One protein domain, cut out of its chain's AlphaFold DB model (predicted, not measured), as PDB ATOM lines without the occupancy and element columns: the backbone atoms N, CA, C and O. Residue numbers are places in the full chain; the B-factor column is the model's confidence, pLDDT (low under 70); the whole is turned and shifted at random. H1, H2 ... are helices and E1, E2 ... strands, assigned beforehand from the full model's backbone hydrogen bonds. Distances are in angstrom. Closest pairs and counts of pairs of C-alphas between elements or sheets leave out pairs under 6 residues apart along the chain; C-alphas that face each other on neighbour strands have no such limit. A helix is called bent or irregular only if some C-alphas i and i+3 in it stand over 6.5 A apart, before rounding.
ATOM      1  N   ILE A   6     113.037 142.863 159.735       97.94
ATOM      2  CA  ILE A   6     112.585 142.486 161.074       97.94
ATOM      3  C   ILE A   6     111.755 141.214 160.996       97.94
ATOM      4  O   ILE A   6     111.189 140.910 159.943       97.94
ATOM      5  N   LYS A   7     111.674 140.482 162.102       98.19
ATOM      6  CA  LYS A   7     110.777 139.337 162.243       98.19
ATOM      7  C   LYS A   7     109.852 139.561 163.421       98.19
ATOM      8  O   LYS A   7     110.312 139.807 164.532       98.19
ATOM      9  N   ILE A   8     108.556 139.458 163.163       97.50
ATOM     10  CA  ILE A   8     107.519 139.464 164.191       97.50
ATOM     11  C   ILE A   8     106.739 138.165 164.010       97.50
ATOM     12  O   ILE A   8     106.186 137.918 162.938       97.50
ATOM     13  N   LYS A   9     106.735 137.318 165.047       96.12
ATOM     14  CA  LYS A   9     106.195 135.948 164.999       96.12
ATOM     15  C   LYS A   9     106.824 135.132 163.854       96.12
ATOM     16  O   LYS A   9     108.042 134.963 163.811       96.12
ATOM     17  N   ASP A  10     106.014 134.619 162.936       96.06
ATOM     18  CA  ASP A  10     106.387 133.783 161.792       96.06
ATOM     19  C   ASP A  10     106.660 134.582 160.503       96.06
ATOM     20  O   ASP A  10     106.958 133.987 159.465       96.06
ATOM     21  N   ARG A  11     106.586 135.920 160.549       98.06
ATOM     22  CA  ARG A  11     106.659 136.783 159.362       98.06
ATOM     23  C   ARG A  11     107.854 137.725 159.379       98.06
ATOM     24  O   ARG A  11     108.242 138.257 160.419       98.06
ATOM     25  N   TYR A  12     108.401 137.953 158.191       98.31
ATOM     26  CA  TYR A  12     109.466 138.909 157.924       98.31
ATOM     27  C   TYR A  12     108.909 140.173 157.286       98.31
ATOM     28  O   TYR A  12     108.035 140.110 156.424       98.31
ATOM     29  N   PHE A  13     109.484 141.312 157.649       98.31
ATOM     30  CA  PHE A  13     109.117 142.612 157.105       98.31
ATOM     31  C   PHE A  13     110.374 143.374 156.709       98.31
ATOM     32  O   PHE A  13     111.394 143.308 157.399       98.31
ATOM     33  N   ILE A  14     110.301 144.132 155.619       97.69
ATOM     34  CA  ILE A  14     111.308 145.141 155.298       97.69
ATOM     35  C   ILE A  14     110.929 146.407 156.059       97.69
ATOM     36  O   ILE A  14     109.850 146.964 155.864       97.69
ATOM     37  N   TRP A  15     111.828 146.862 156.924       97.12
ATOM     38  CA  TRP A  15     111.648 148.046 157.751       97.12
ATOM     39  C   TRP A  15     112.309 149.263 157.113       97.12
ATOM     40  O   TRP A  15     113.417 149.175 156.574       97.12
ATOM     41  N   SER A  16     111.661 150.417 157.209       95.56
ATOM     42  CA  SER A  16     112.261 151.702 156.865       95.56
ATOM     43  C   SER A  16     112.487 152.517 158.127       95.56
ATOM     44  O   SER A  16     111.549 152.784 158.863       95.56
ATOM     45  N   THR A  17     113.722 152.965 158.337       93.00
ATOM     46  CA  THR A  17     114.089 153.906 159.410       93.00
ATOM     47  C   THR A  17     113.811 155.367 159.041       93.00
ATOM     48  O   THR A  17     114.210 156.266 159.763       93.00
ATOM     49  N   ILE A  18     113.226 155.628 157.862       93.38
ATOM     50  CA  ILE A  18     112.829 156.983 157.439       93.38
ATOM     51  C   ILE A  18     111.389 157.266 157.864       93.38
ATOM     52  O   ILE A  18     111.077 158.369 158.296       93.38
ATOM     53  N   VAL A  19     110.516 156.267 157.714       94.62
ATOM     54  CA  VAL A  19     109.103 156.338 158.125       94.62
ATOM     55  C   VAL A  19     108.843 155.567 159.417       94.62
ATOM     56  O   VAL A  19     107.710 155.499 159.861       94.62
ATOM     57  N   ASP A  20     109.880 154.945 159.986       96.19
ATOM     58  CA  ASP A  20     109.829 154.112 161.190       96.19
ATOM     59  C   ASP A  20     108.680 153.098 161.176       96.19
ATOM     60  O   ASP A  20     107.931 152.973 162.139       96.19
ATOM     61  N   ALA A  21     108.527 152.392 160.054       97.31
ATOM     62  CA  ALA A  21     107.437 151.449 159.824       97.31
ATOM     63  C   ALA A  21     107.828 150.351 158.816       97.31
ATOM     64  O   ALA A  21     108.794 150.517 158.046       97.31
ATOM     65  N   PRO A  22     107.079 149.231 158.762       97.31
ATOM     66  CA  PRO A  22     107.186 148.284 157.663       97.31
ATOM     67  C   PRO A  22     106.810 148.952 156.341       97.31
ATOM     68  O   PRO A  22     105.811 149.661 156.238       97.31
ATOM     69  N   ILE A  23     107.596 148.680 155.306       96.69
ATOM     70  CA  ILE A  23     107.320 149.105 153.925       96.69
ATOM     71  C   ILE A  23     106.988 147.921 153.011       96.69
ATOM     72  O   ILE A  23     106.944 148.050 151.791       96.69
ATOM     73  N   SER A  24     106.805 146.748 153.608       97.25
ATOM     74  CA  SER A  24     106.327 145.536 152.964       97.25
ATOM     75  C   SER A  24     105.215 144.935 153.814       97.25
ATOM     76  O   SER A  24     105.149 145.181 155.021       97.25
ATOM     77  N   ARG A  25     104.409 144.070 153.200       97.12
ATOM     78  CA  ARG A  25     103.579 143.125 153.952       97.12
ATOM     79  C   ARG A  25     104.431 142.074 154.677       97.12
ATOM     80  O   ARG A  25     105.636 141.960 154.417       97.12
ATOM     81  N   GLY A  26     103.791 141.293 155.536       97.81
ATOM     82  CA  GLY A  26     104.349 140.145 156.223       97.81
ATOM     83  C   GLY A  26     104.656 139.033 155.233       97.81
ATOM     84  O   GLY A  26     103.785 138.518 154.532       97.81
ATOM     85  N   MET A  27     105.924 138.650 155.165       98.31
ATOM     86  CA  MET A  27     106.416 137.657 154.219       98.31
ATOM     87  C   MET A  27     106.847 136.389 154.940       98.31
ATOM     88  O   MET A  27     107.451 136.428 156.011       98.31
ATOM     89  N   THR A  28     106.594 135.246 154.318       98.00
ATOM     90  CA  THR A  28     107.338 134.018 154.595       98.00
ATOM     91  C   THR A  28     108.793 134.172 154.147       98.00
ATOM     92  O   THR A  28     109.146 135.068 153.377       98.00
ATOM     93  N   ARG A  29     109.665 133.254 154.576       97.31
ATOM     94  CA  ARG A  29     111.071 133.251 154.143       97.31
ATOM     95  C   ARG A  29     111.227 133.202 152.616       97.31
ATOM     96  O   ARG A  29     112.033 133.947 152.071       97.31
ATOM     97  N   LYS A  30     110.443 132.360 151.932       97.94
ATOM     98  CA  LYS A  30     110.494 132.230 150.465       97.94
ATOM     99  C   LYS A  30     110.067 133.521 149.767       97.94
ATOM    100  O   LYS A  30     110.709 133.944 148.814       97.94
ATOM    101  N   GLU A  31     109.008 134.165 150.255       98.25
ATOM    102  CA  GLU A  31     108.554 135.451 149.711       98.25
ATOM    103  C   GLU A  31     109.598 136.550 149.913       98.25
ATOM    104  O   GLU A  31     109.849 137.327 148.996       98.25
ATOM    105  N   LEU A  32     110.260 136.576 151.074       97.88
ATOM    106  CA  LEU A  32     111.361 137.500 151.322       97.88
ATOM    107  C   LEU A  32     112.533 137.257 150.361       97.88
ATOM    108  O   LEU A  32     113.090 138.215 149.838       97.88
ATOM    109  N   GLU A  33     112.915 136.003 150.108       97.75
ATOM    110  CA  GLU A  33     113.971 135.665 149.142       97.75
ATOM    111  C   GLU A  33     113.622 136.179 147.733       97.75
ATOM    112  O   GLU A  33     114.448 136.836 147.095       97.75
ATOM    113  N   VAL A  34     112.380 135.971 147.283       98.06
ATOM    114  CA  VAL A  34     111.876 136.506 146.006       98.06
ATOM    115  C   VAL A  34     111.922 138.036 145.986       98.06
ATOM    116  O   VAL A  34     112.395 138.625 145.014       98.06
ATOM    117  N   GLU A  35     111.490 138.699 147.058       97.19
ATOM    118  CA  GLU A  35     111.475 140.161 147.145       97.19
ATOM    119  C   GLU A  35     112.890 140.759 147.155       97.19
ATOM    120  O   GLU A  35     113.158 141.769 146.496       97.19
ATOM    121  N   ILE A  36     113.833 140.124 147.853       96.94
ATOM    122  CA  ILE A  36     115.239 140.539 147.860       96.94
ATOM    123  C   ILE A  36     115.871 140.335 146.483       96.94
ATOM    124  O   ILE A  36     116.579 141.226 146.017       96.94
ATOM    125  N   MET A  37     115.576 139.225 145.802       96.88
ATOM    126  CA  MET A  37     116.015 139.014 144.421       96.88
ATOM    127  C   MET A  37     115.464 140.099 143.491       96.88
ATOM    128  O   MET A  37     116.210 140.682 142.711       96.88
ATOM    129  N   ARG A  38     114.176 140.427 143.616       96.25
ATOM    130  CA  ARG A  38     113.507 141.448 142.799       96.25
ATOM    131  C   ARG A  38     114.092 142.846 143.004       96.25
ATOM    132  O   ARG A  38     114.225 143.597 142.046       96.25
ATOM    133  N   THR A  39     114.417 143.209 144.244       94.00
ATOM    134  CA  THR A  39     114.813 144.584 144.607       94.00
ATOM    135  C   THR A  39     116.320 144.818 144.643       94.00
ATOM    136  O   THR A  39     116.764 145.950 144.457       94.00
ATOM    137  N   ARG A  40     117.120 143.780 144.907       92.69
ATOM    138  CA  ARG A  40     118.583 143.867 145.076       92.69
ATOM    139  C   ARG A  40     119.367 142.876 144.215       92.69
ATOM    140  O   ARG A  40     120.598 142.890 144.259       92.69
ATOM    141  N   GLY A  41     118.693 142.021 143.450       95.19
ATOM    142  CA  GLY A  41     119.329 141.030 142.590       95.19
ATOM    143  C   GLY A  41     120.101 139.956 143.358       95.19
ATOM    144  O   GLY A  41     119.940 139.758 144.567       95.19
ATOM    145  N   ALA A  42     120.986 139.272 142.631       95.81
ATOM    146  CA  ALA A  42     121.775 138.159 143.152       95.81
ATOM    147  C   ALA A  42     122.672 138.554 144.337       95.81
ATOM    148  O   ALA A  42     122.866 137.755 145.251       95.81
ATOM    149  N   GLU A  43     123.187 139.786 144.359       93.62
ATOM    150  CA  GLU A  43     124.025 140.260 145.464       93.62
ATOM    151  C   GLU A  43     123.220 140.398 146.762       93.62
ATOM    152  O   GLU A  43     123.657 139.974 147.831       93.62
ATOM    153  N   GLY A  44     121.978 140.884 146.665       93.38
ATOM    154  CA  GLY A  44     121.066 140.915 147.803       93.38
ATOM    155  C   GLY A  44     120.801 139.528 148.390       93.38
ATOM    156  O   GLY A  44     120.760 139.392 149.615       93.38
ATOM    157  N   LEU A  45     120.653 138.511 147.534       95.19
ATOM    158  CA  LEU A  45     120.474 137.122 147.959       95.19
ATOM    159  C   LEU A  45     121.731 136.534 148.605       95.19
ATOM    160  O   LEU A  45     121.605 135.824 149.598       95.19
ATOM    161  N   LYS A  46     122.931 136.845 148.102       96.25
ATOM    162  CA  LYS A  46     124.194 136.391 148.713       96.25
ATOM    163  C   LYS A  46     124.367 136.900 150.143       96.25
ATOM    164  O   LYS A  46     124.823 136.160 151.008       96.25
ATOM    165  N   GLU A  47     123.966 138.141 150.413       94.75
ATOM    166  CA  GLU A  47     124.030 138.730 151.758       94.75
ATOM    167  C   GLU A  47     122.918 138.232 152.698       94.75
ATOM    168  O   GLU A  47     123.044 138.324 153.924       94.75
ATOM    169  N   LEU A  48     121.798 137.751 152.149       95.88
ATOM    170  CA  LEU A  48     120.583 137.451 152.906       95.88
ATOM    171  C   LEU A  48     120.793 136.430 154.042       95.88
ATOM    172  O   LEU A  48     120.305 136.711 155.138       95.88
ATOM    173  N   PRO A  49     121.542 135.319 153.882       97.31
ATOM    174  CA  PRO A  49     121.774 134.365 154.967       97.31
ATOM    175  C   PRO A  49     122.357 135.005 156.233       97.31
ATOM    176  O   PRO A  49     121.836 134.797 157.327       97.31
ATOM    177  N   ALA A  50     123.380 135.855 156.097       96.25
ATOM    178  CA  ALA A  50     123.994 136.536 157.238       96.25
ATOM    179  C   ALA A  50     123.028 137.528 157.905       96.25
ATOM    180  O   ALA A  50     123.067 137.738 159.119       96.25
ATOM    181  N   ARG A  51     122.147 138.153 157.117       96.56
ATOM    182  CA  ARG A  51     121.104 139.052 157.623       96.56
ATOM    183  C   ARG A  51     120.034 138.281 158.387       96.56
ATOM    184  O   ARG A  51     119.656 138.724 159.466       96.56
ATOM    185  N   LEU A  52     119.592 137.139 157.863       97.38
ATOM    186  CA  LEU A  52     118.614 136.270 158.514       97.38
ATOM    187  C   LEU A  52     119.157 135.670 159.808       97.38
ATOM    188  O   LEU A  52     118.431 135.642 160.790       97.38
ATOM    189  N   ALA A  53     120.438 135.300 159.862       97.25
ATOM    190  CA  ALA A  53     121.061 134.837 161.102       97.25
ATOM    191  C   ALA A  53     120.927 135.869 162.240       97.25
ATOM    192  O   ALA A  53     120.623 135.512 163.375       97.25
ATOM    193  N   ARG A  54     121.071 137.167 161.930       97.25
ATOM    194  CA  ARG A  54     120.835 138.248 162.903       97.25
ATOM    195  C   ARG A  54     119.360 138.421 163.249       97.25
ATOM    196  O   ARG A  54     119.039 138.648 164.410       97.25
ATOM    197  N   VAL A  55     118.473 138.295 162.262       97.69
ATOM    198  CA  VAL A  55     117.022 138.353 162.493       97.69
ATOM    199  C   VAL A  55     116.579 137.243 163.442       97.69
ATOM    200  O   VAL A  55     115.807 137.516 164.350       97.69
ATOM    201  N   GLU A  56     117.089 136.026 163.289       96.38
ATOM    202  CA  GLU A  56     116.758 134.924 164.198       96.38
ATOM    203  C   GLU A  56     117.337 135.129 165.604       96.38
ATOM    204  O   GLU A  56     116.693 134.771 166.584       96.38
ATOM    205  N   ALA A  57     118.515 135.748 165.724       96.62
ATOM    206  CA  ALA A  57     119.137 136.008 167.022       96.62
ATOM    207  C   ALA A  57     118.504 137.190 167.786       96.62
ATOM    208  O   ALA A  57     118.340 137.125 169.001       96.62
ATOM    209  N   CYS A  58     118.169 138.280 167.088       96.31
ATOM    210  CA  CYS A  58     117.816 139.569 167.702       96.31
ATOM    211  C   CYS A  58     116.451 140.124 167.259       96.31
ATOM    212  O   CYS A  58     116.058 141.214 167.683       96.31
ATOM    213  N   GLY A  59     115.749 139.439 166.356       97.31
ATOM    214  CA  GLY A  59     114.504 139.894 165.729       97.31
ATOM    215  C   GLY A  59     114.687 140.964 164.641       97.31
ATOM    216  O   GLY A  59     113.708 141.396 164.034       97.31
ATOM    217  N   THR A  60     115.922 141.394 164.354       97.75
ATOM    218  CA  THR A  60     116.241 142.379 163.307       97.75
ATOM    219  C   THR A  60     117.587 142.108 162.636       97.75
ATOM    220  O   THR A  60     118.518 141.592 163.247       97.75
ATOM    221  N   SER A  61     117.717 142.481 161.360       97.12
ATOM    222  CA  SER A  61     118.980 142.426 160.621       97.12
ATOM    223  C   SER A  61     119.866 143.651 160.857       97.12
ATOM    224  O   SER A  61     120.992 143.670 160.343       97.12
ATOM    225  N   ALA A  62     119.339 144.688 161.521       95.06
ATOM    226  CA  ALA A  62     120.085 145.887 161.889       95.06
ATOM    227  C   ALA A  62     121.235 145.517 162.836       95.06
ATOM    228  O   ALA A  62     121.079 144.692 163.734       95.06
ATOM    229  N   GLN A  63     122.412 146.091 162.603       91.69
ATOM    230  CA  GLN A  63     123.557 145.869 163.482       91.69
ATOM    231  C   GLN A  63     123.358 146.638 164.791       91.69
ATOM    232  O   GLN A  63     122.805 147.733 164.780       91.69
ATOM    233  N   HIS A  64     123.815 146.056 165.903       89.56
ATOM    234  CA  HIS A  64     123.775 146.668 167.240       89.56
ATOM    235  C   HIS A  64     122.374 147.075 167.735       89.56
ATOM    236  O   HIS A  64     122.254 147.903 168.632       89.56
ATOM    237  N   ALA A  65     121.315 146.472 167.188       92.12
ATOM    238  CA  ALA A  65     119.938 146.693 167.610       92.12
ATOM    239  C   ALA A  65     119.219 145.357 167.827       92.12
ATOM    240  O   ALA A  65     119.591 144.330 167.255       92.12
ATOM    241  N   ASN A  66     118.163 145.382 168.635       95.75
ATOM    242  CA  ASN A  66     117.189 144.298 168.719       95.75
ATOM    243  C   ASN A  66     115.825 144.792 168.220       95.75
ATOM    244  O   ASN A  66     115.620 145.988 168.006       95.75
ATOM    245  N   LEU A  67     114.890 143.867 168.008       96.06
ATOM    246  CA  LEU A  67     113.543 144.207 167.552       96.06
ATOM    247  C   LEU A  67     112.886 145.258 168.454       96.06
ATOM    248  O   LEU A  67     112.368 146.246 167.948       96.06
ATOM    249  N   ARG A  68     112.957 145.071 169.778       95.88
ATOM    250  CA  ARG A  68     112.312 145.953 170.758       95.88
ATOM    251  C   ARG A  68     112.816 147.391 170.650       95.88
ATOM    252  O   ARG A  68     111.999 148.302 170.631       95.88
ATOM    253  N   SER A  69     114.131 147.596 170.564       94.25
ATOM    254  CA  SER A  69     114.723 148.931 170.419       94.25
ATOM    255  C   SER A  69     114.413 149.556 169.063       94.25
ATOM    256  O   SER A  69     114.304 150.769 168.960       94.25
ATOM    257  N   LEU A  70     114.296 148.738 168.013       94.31
ATOM    258  CA  LEU A  70     114.025 149.234 166.667       94.31
ATOM    259  C   LEU A  70     112.581 149.723 166.510       94.31
ATOM    260  O   LEU A  70     112.346 150.677 165.777       94.31
ATOM    261  N   ILE A  71     111.625 149.080 167.186       95.94
ATOM    262  CA  ILE A  71     110.205 149.435 167.075       95.94
ATOM    263  C   ILE A  71     109.709 150.350 168.202       95.94
ATOM    264  O   ILE A  71     108.573 150.791 168.126       95.94
ATOM    265  N   SER A  72     110.501 150.669 169.231       94.56
ATOM    266  CA  SER A  72     110.012 151.405 170.418       94.56
ATOM    267  C   SER A  72     109.507 152.826 170.142       94.56
ATOM    268  O   SER A  72     108.809 153.398 170.974       94.56
ATOM    269  N   HIS A  73     109.875 153.399 168.998       92.06
ATOM    270  CA  HIS A  73     109.456 154.730 168.552       92.06
ATOM    271  C   HIS A  73     108.935 154.690 167.110       92.06
ATOM    272  O   HIS A  73     109.153 155.618 166.337       92.06
ATOM    273  N   ASN A  74     108.299 153.578 166.727       96.44
ATOM    274  CA  ASN A  74     107.745 153.427 165.389       96.44
ATOM    275  C   ASN A  74     106.579 154.390 165.127       96.44
ATOM    276  O   ASN A  74     105.895 154.820 166.055       96.44
ATOM    277  N   ARG A  75     106.346 154.658 163.844       96.88
ATOM    278  CA  ARG A  75     105.255 155.484 163.311       96.88
ATOM    279  C   ARG A  75     104.375 154.663 162.362       96.88
ATOM    280  O   ARG A  75     103.975 155.119 161.295       96.88
ATOM    281  N   ALA A  76     104.134 153.398 162.718       96.88
ATOM    282  CA  ALA A  76     103.464 152.418 161.857       96.88
ATOM    283  C   ALA A  76     101.921 152.461 161.933       96.88
ATOM    284  O   ALA A  76     101.232 151.739 161.204       96.88
ATOM    285  N   GLY A  77     101.364 153.267 162.835       95.75
ATOM    286  CA  GLY A  77      99.931 153.422 163.045       95.75
ATOM    287  C   GLY A  77      99.303 154.537 162.204       95.75
ATOM    288  O   GLY A  77     100.000 155.254 161.483       95.75
ATOM    289  N   PRO A  78      97.966 154.680 162.256       94.69
ATOM    290  CA  PRO A  78      97.269 155.832 161.683       94.69
ATOM    291  C   PRO A  78      97.850 157.146 162.217       94.69
ATOM    292  O   PRO A  78      98.188 157.214 163.399       94.69
ATOM    293  N   ASP A  79      97.986 158.154 161.355       94.56
ATOM    294  CA  ASP A  79      98.527 159.475 161.713       94.56
ATOM    295  C   ASP A  79      99.895 159.411 162.423       94.56
ATOM    296  O   ASP A  79     100.154 160.138 163.377       94.56
ATOM    297  N   GLU A  80     100.764 158.496 161.971       94.25
ATOM    298  CA  GLU A  80     102.106 158.257 162.533       94.25
ATOM    299  C   GLU A  80     102.106 157.794 164.002       94.25
ATOM    300  O   GLU A  80     103.125 157.871 164.691       94.25
ATOM    301  N   SER A  81     100.982 157.265 164.495       95.88
ATOM    302  CA  SER A  81     100.908 156.702 165.845       95.88
ATOM    303  C   SER A  81     101.804 155.471 166.021       95.88
ATOM    304  O   SER A  81     102.133 154.744 165.079       95.88
ATOM    305  N   HIS A  82     102.206 155.235 167.267       97.12
ATOM    306  CA  HIS A  82     103.023 154.091 167.643       97.12
ATOM    307  C   HIS A  82     102.180 152.815 167.756       97.12
ATOM    308  O   HIS A  82     101.161 152.808 168.445       97.12
ATOM    309  N   LEU A  83     102.662 151.712 167.173       97.50
ATOM    310  CA  LEU A  83     102.063 150.379 167.303       97.50
ATOM    311  C   LEU A  83     102.955 149.401 168.079       97.50
ATOM    312  O   LEU A  83     104.175 149.402 167.952       97.50
ATOM    313  N   SER A  84     102.357 148.501 168.850       97.00
ATOM    314  CA  SER A  84     103.038 147.316 169.389       97.00
ATOM    315  C   SER A  84     103.459 146.340 168.280       97.00
ATOM    316  O   SER A  84     102.988 146.414 167.144       97.00
ATOM    317  N   ALA A  85     104.328 145.375 168.603       96.94
ATOM    318  CA  ALA A  85     104.710 144.329 167.650       96.94
ATOM    319  C   ALA A  85     103.483 143.540 167.153       96.94
ATOM    320  O   ALA A  85     103.362 143.257 165.962       96.94
ATOM    321  N   GLU A  86     102.548 143.220 168.047       97.12
ATOM    322  CA  GLU A  86     101.293 142.542 167.734       97.12
ATOM    323  C   GLU A  86     100.413 143.362 166.789       97.12
ATOM    324  O   GLU A  86      99.883 142.807 165.828       97.12
ATOM    325  N   GLU A  87     100.277 144.667 167.017       97.56
ATOM    326  CA  GLU A  87      99.494 145.548 166.145       97.56
ATOM    327  C   GLU A  87     100.148 145.715 164.772       97.56
ATOM    328  O   GLU A  87      99.455 145.649 163.757       97.56
ATOM    329  N   ILE A  88     101.480 145.847 164.719       97.31
ATOM    330  CA  ILE A  88     102.235 145.836 163.458       97.31
ATOM    331  C   ILE A  88     101.964 144.531 162.704       97.31
ATOM    332  O   ILE A  88     101.645 144.562 161.517       97.31
ATOM    333  N   TYR A  89     102.044 143.390 163.391       97.12
ATOM    334  CA  TYR A  89     101.782 142.086 162.792       97.12
ATOM    335  C   TYR A  89     100.368 142.005 162.204       97.12
ATOM    336  O   TYR A  89     100.208 141.572 161.069       97.12
ATOM    337  N   GLN A  90      99.343 142.445 162.939       96.88
ATOM    338  CA  GLN A  90      97.960 142.382 162.457       96.88
ATOM    339  C   GLN A  90      97.693 143.332 161.288       96.88
ATOM    340  O   GLN A  90      96.951 142.978 160.373       96.88
ATOM    341  N   ARG A  91      98.292 144.528 161.315       96.19
ATOM    342  CA  ARG A  91      98.078 145.577 160.310       96.19
ATOM    343  C   ARG A  91      98.790 145.298 158.989       96.19
ATOM    344  O   ARG A  91      98.275 145.689 157.947       96.19
ATOM    345  N   TYR A  92      99.966 144.675 159.041       94.50
ATOM    346  CA  TYR A  92     100.840 144.498 157.881       94.50
ATOM    347  C   TYR A  92     100.951 143.045 157.396       94.50
ATOM    348  O   TYR A  92     101.811 142.793 156.558       94.50
ATOM    349  N   GLN A  93     100.162 142.085 157.895       83.06
ATOM    350  CA  GLN A  93     100.186 140.696 157.392       83.06
ATOM    351  C   GLN A  93      99.758 140.567 155.923       83.06
ATOM    352  O   GLN A  93      98.862 141.319 155.484       83.06
TER     353      GLN A  93
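This is residues 6 to 93 of the 93 residues of an uncharacterized protein of Verrucomicrobia bacterium LW23 (UniProt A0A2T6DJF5). A small two-stranded hairpin, E1 and E2, sits in the middle, and a long bent helix, H1, folds round it, one arm near E2 and the other near E1. H3 packs on the hairpin from another side, H2 lies near the start of E1, and the bend of H1 sticks out at residues 38 to 43. The printed part has 88 residues, in the order E1, E2, H1, H2, H3, with an antiparallel sheet, and is mostly helix. It is compact, with a radius of gyration of the C-alphas of 12.6 A and spans of 36 by 25 by 24 A.

E1, residues 6 to 8, begins at C-alpha 6 (112.585, 142.486, 161.074) and is 6.7 A long. E2, residues 11 to 16, is 16.1 A long. H1, residues 29 to 58, was assigned by its hydrogen bonds as one helix but is bent, with C-alphas 39 and 42 9.6 A apart. Its arms are H1a, residues 29 to 39, 15.3 A, and H1b, residues 42 to 58, 24.9 A; H1b is irregular, with C-alphas 46 and 49 7.0 A apart. H2, residues 67 to 71, is 6.2 A long. H3, residues 85 to 92, is 10.5 A long and ends at C-alpha 92 (100.840, 144.498, 157.881).

In the E1 and E2 hairpin, N 6 and O 13 are 2.9 A apart, within hydrogen-bond range. The closest C-alphas of E2 and H1a, Tyr 12 and Arg 29, are 7.0 A apart; those of E1 and H1b, Ile 6 and Val 55, 6.2 A; those of E1 and H3, Ile 8 and Tyr 89, 6.5 A. H1b touches H1a with residues 44 to 48 alone, opposite ways at a steep tilt of 43 degrees, closest at C-alphas 36 and 44, 5.8 A. H2 is close to but not clearly touching H1b, at C-alphas 58 and 67, 6.3 A. H1b and H3 are apart. Each O i to N i+4 pair is within hydrogen-bond range in H1a, H2 and H3, and 11 of 13 in H1b.

The C-alphas of Lys 46 and Asp 79, the two farthest apart, are 36.9 A apart. The links E2 to H1 and H2 to H3 are long. The printed part has no cut, and no printed residue is under 70 in pLDDT.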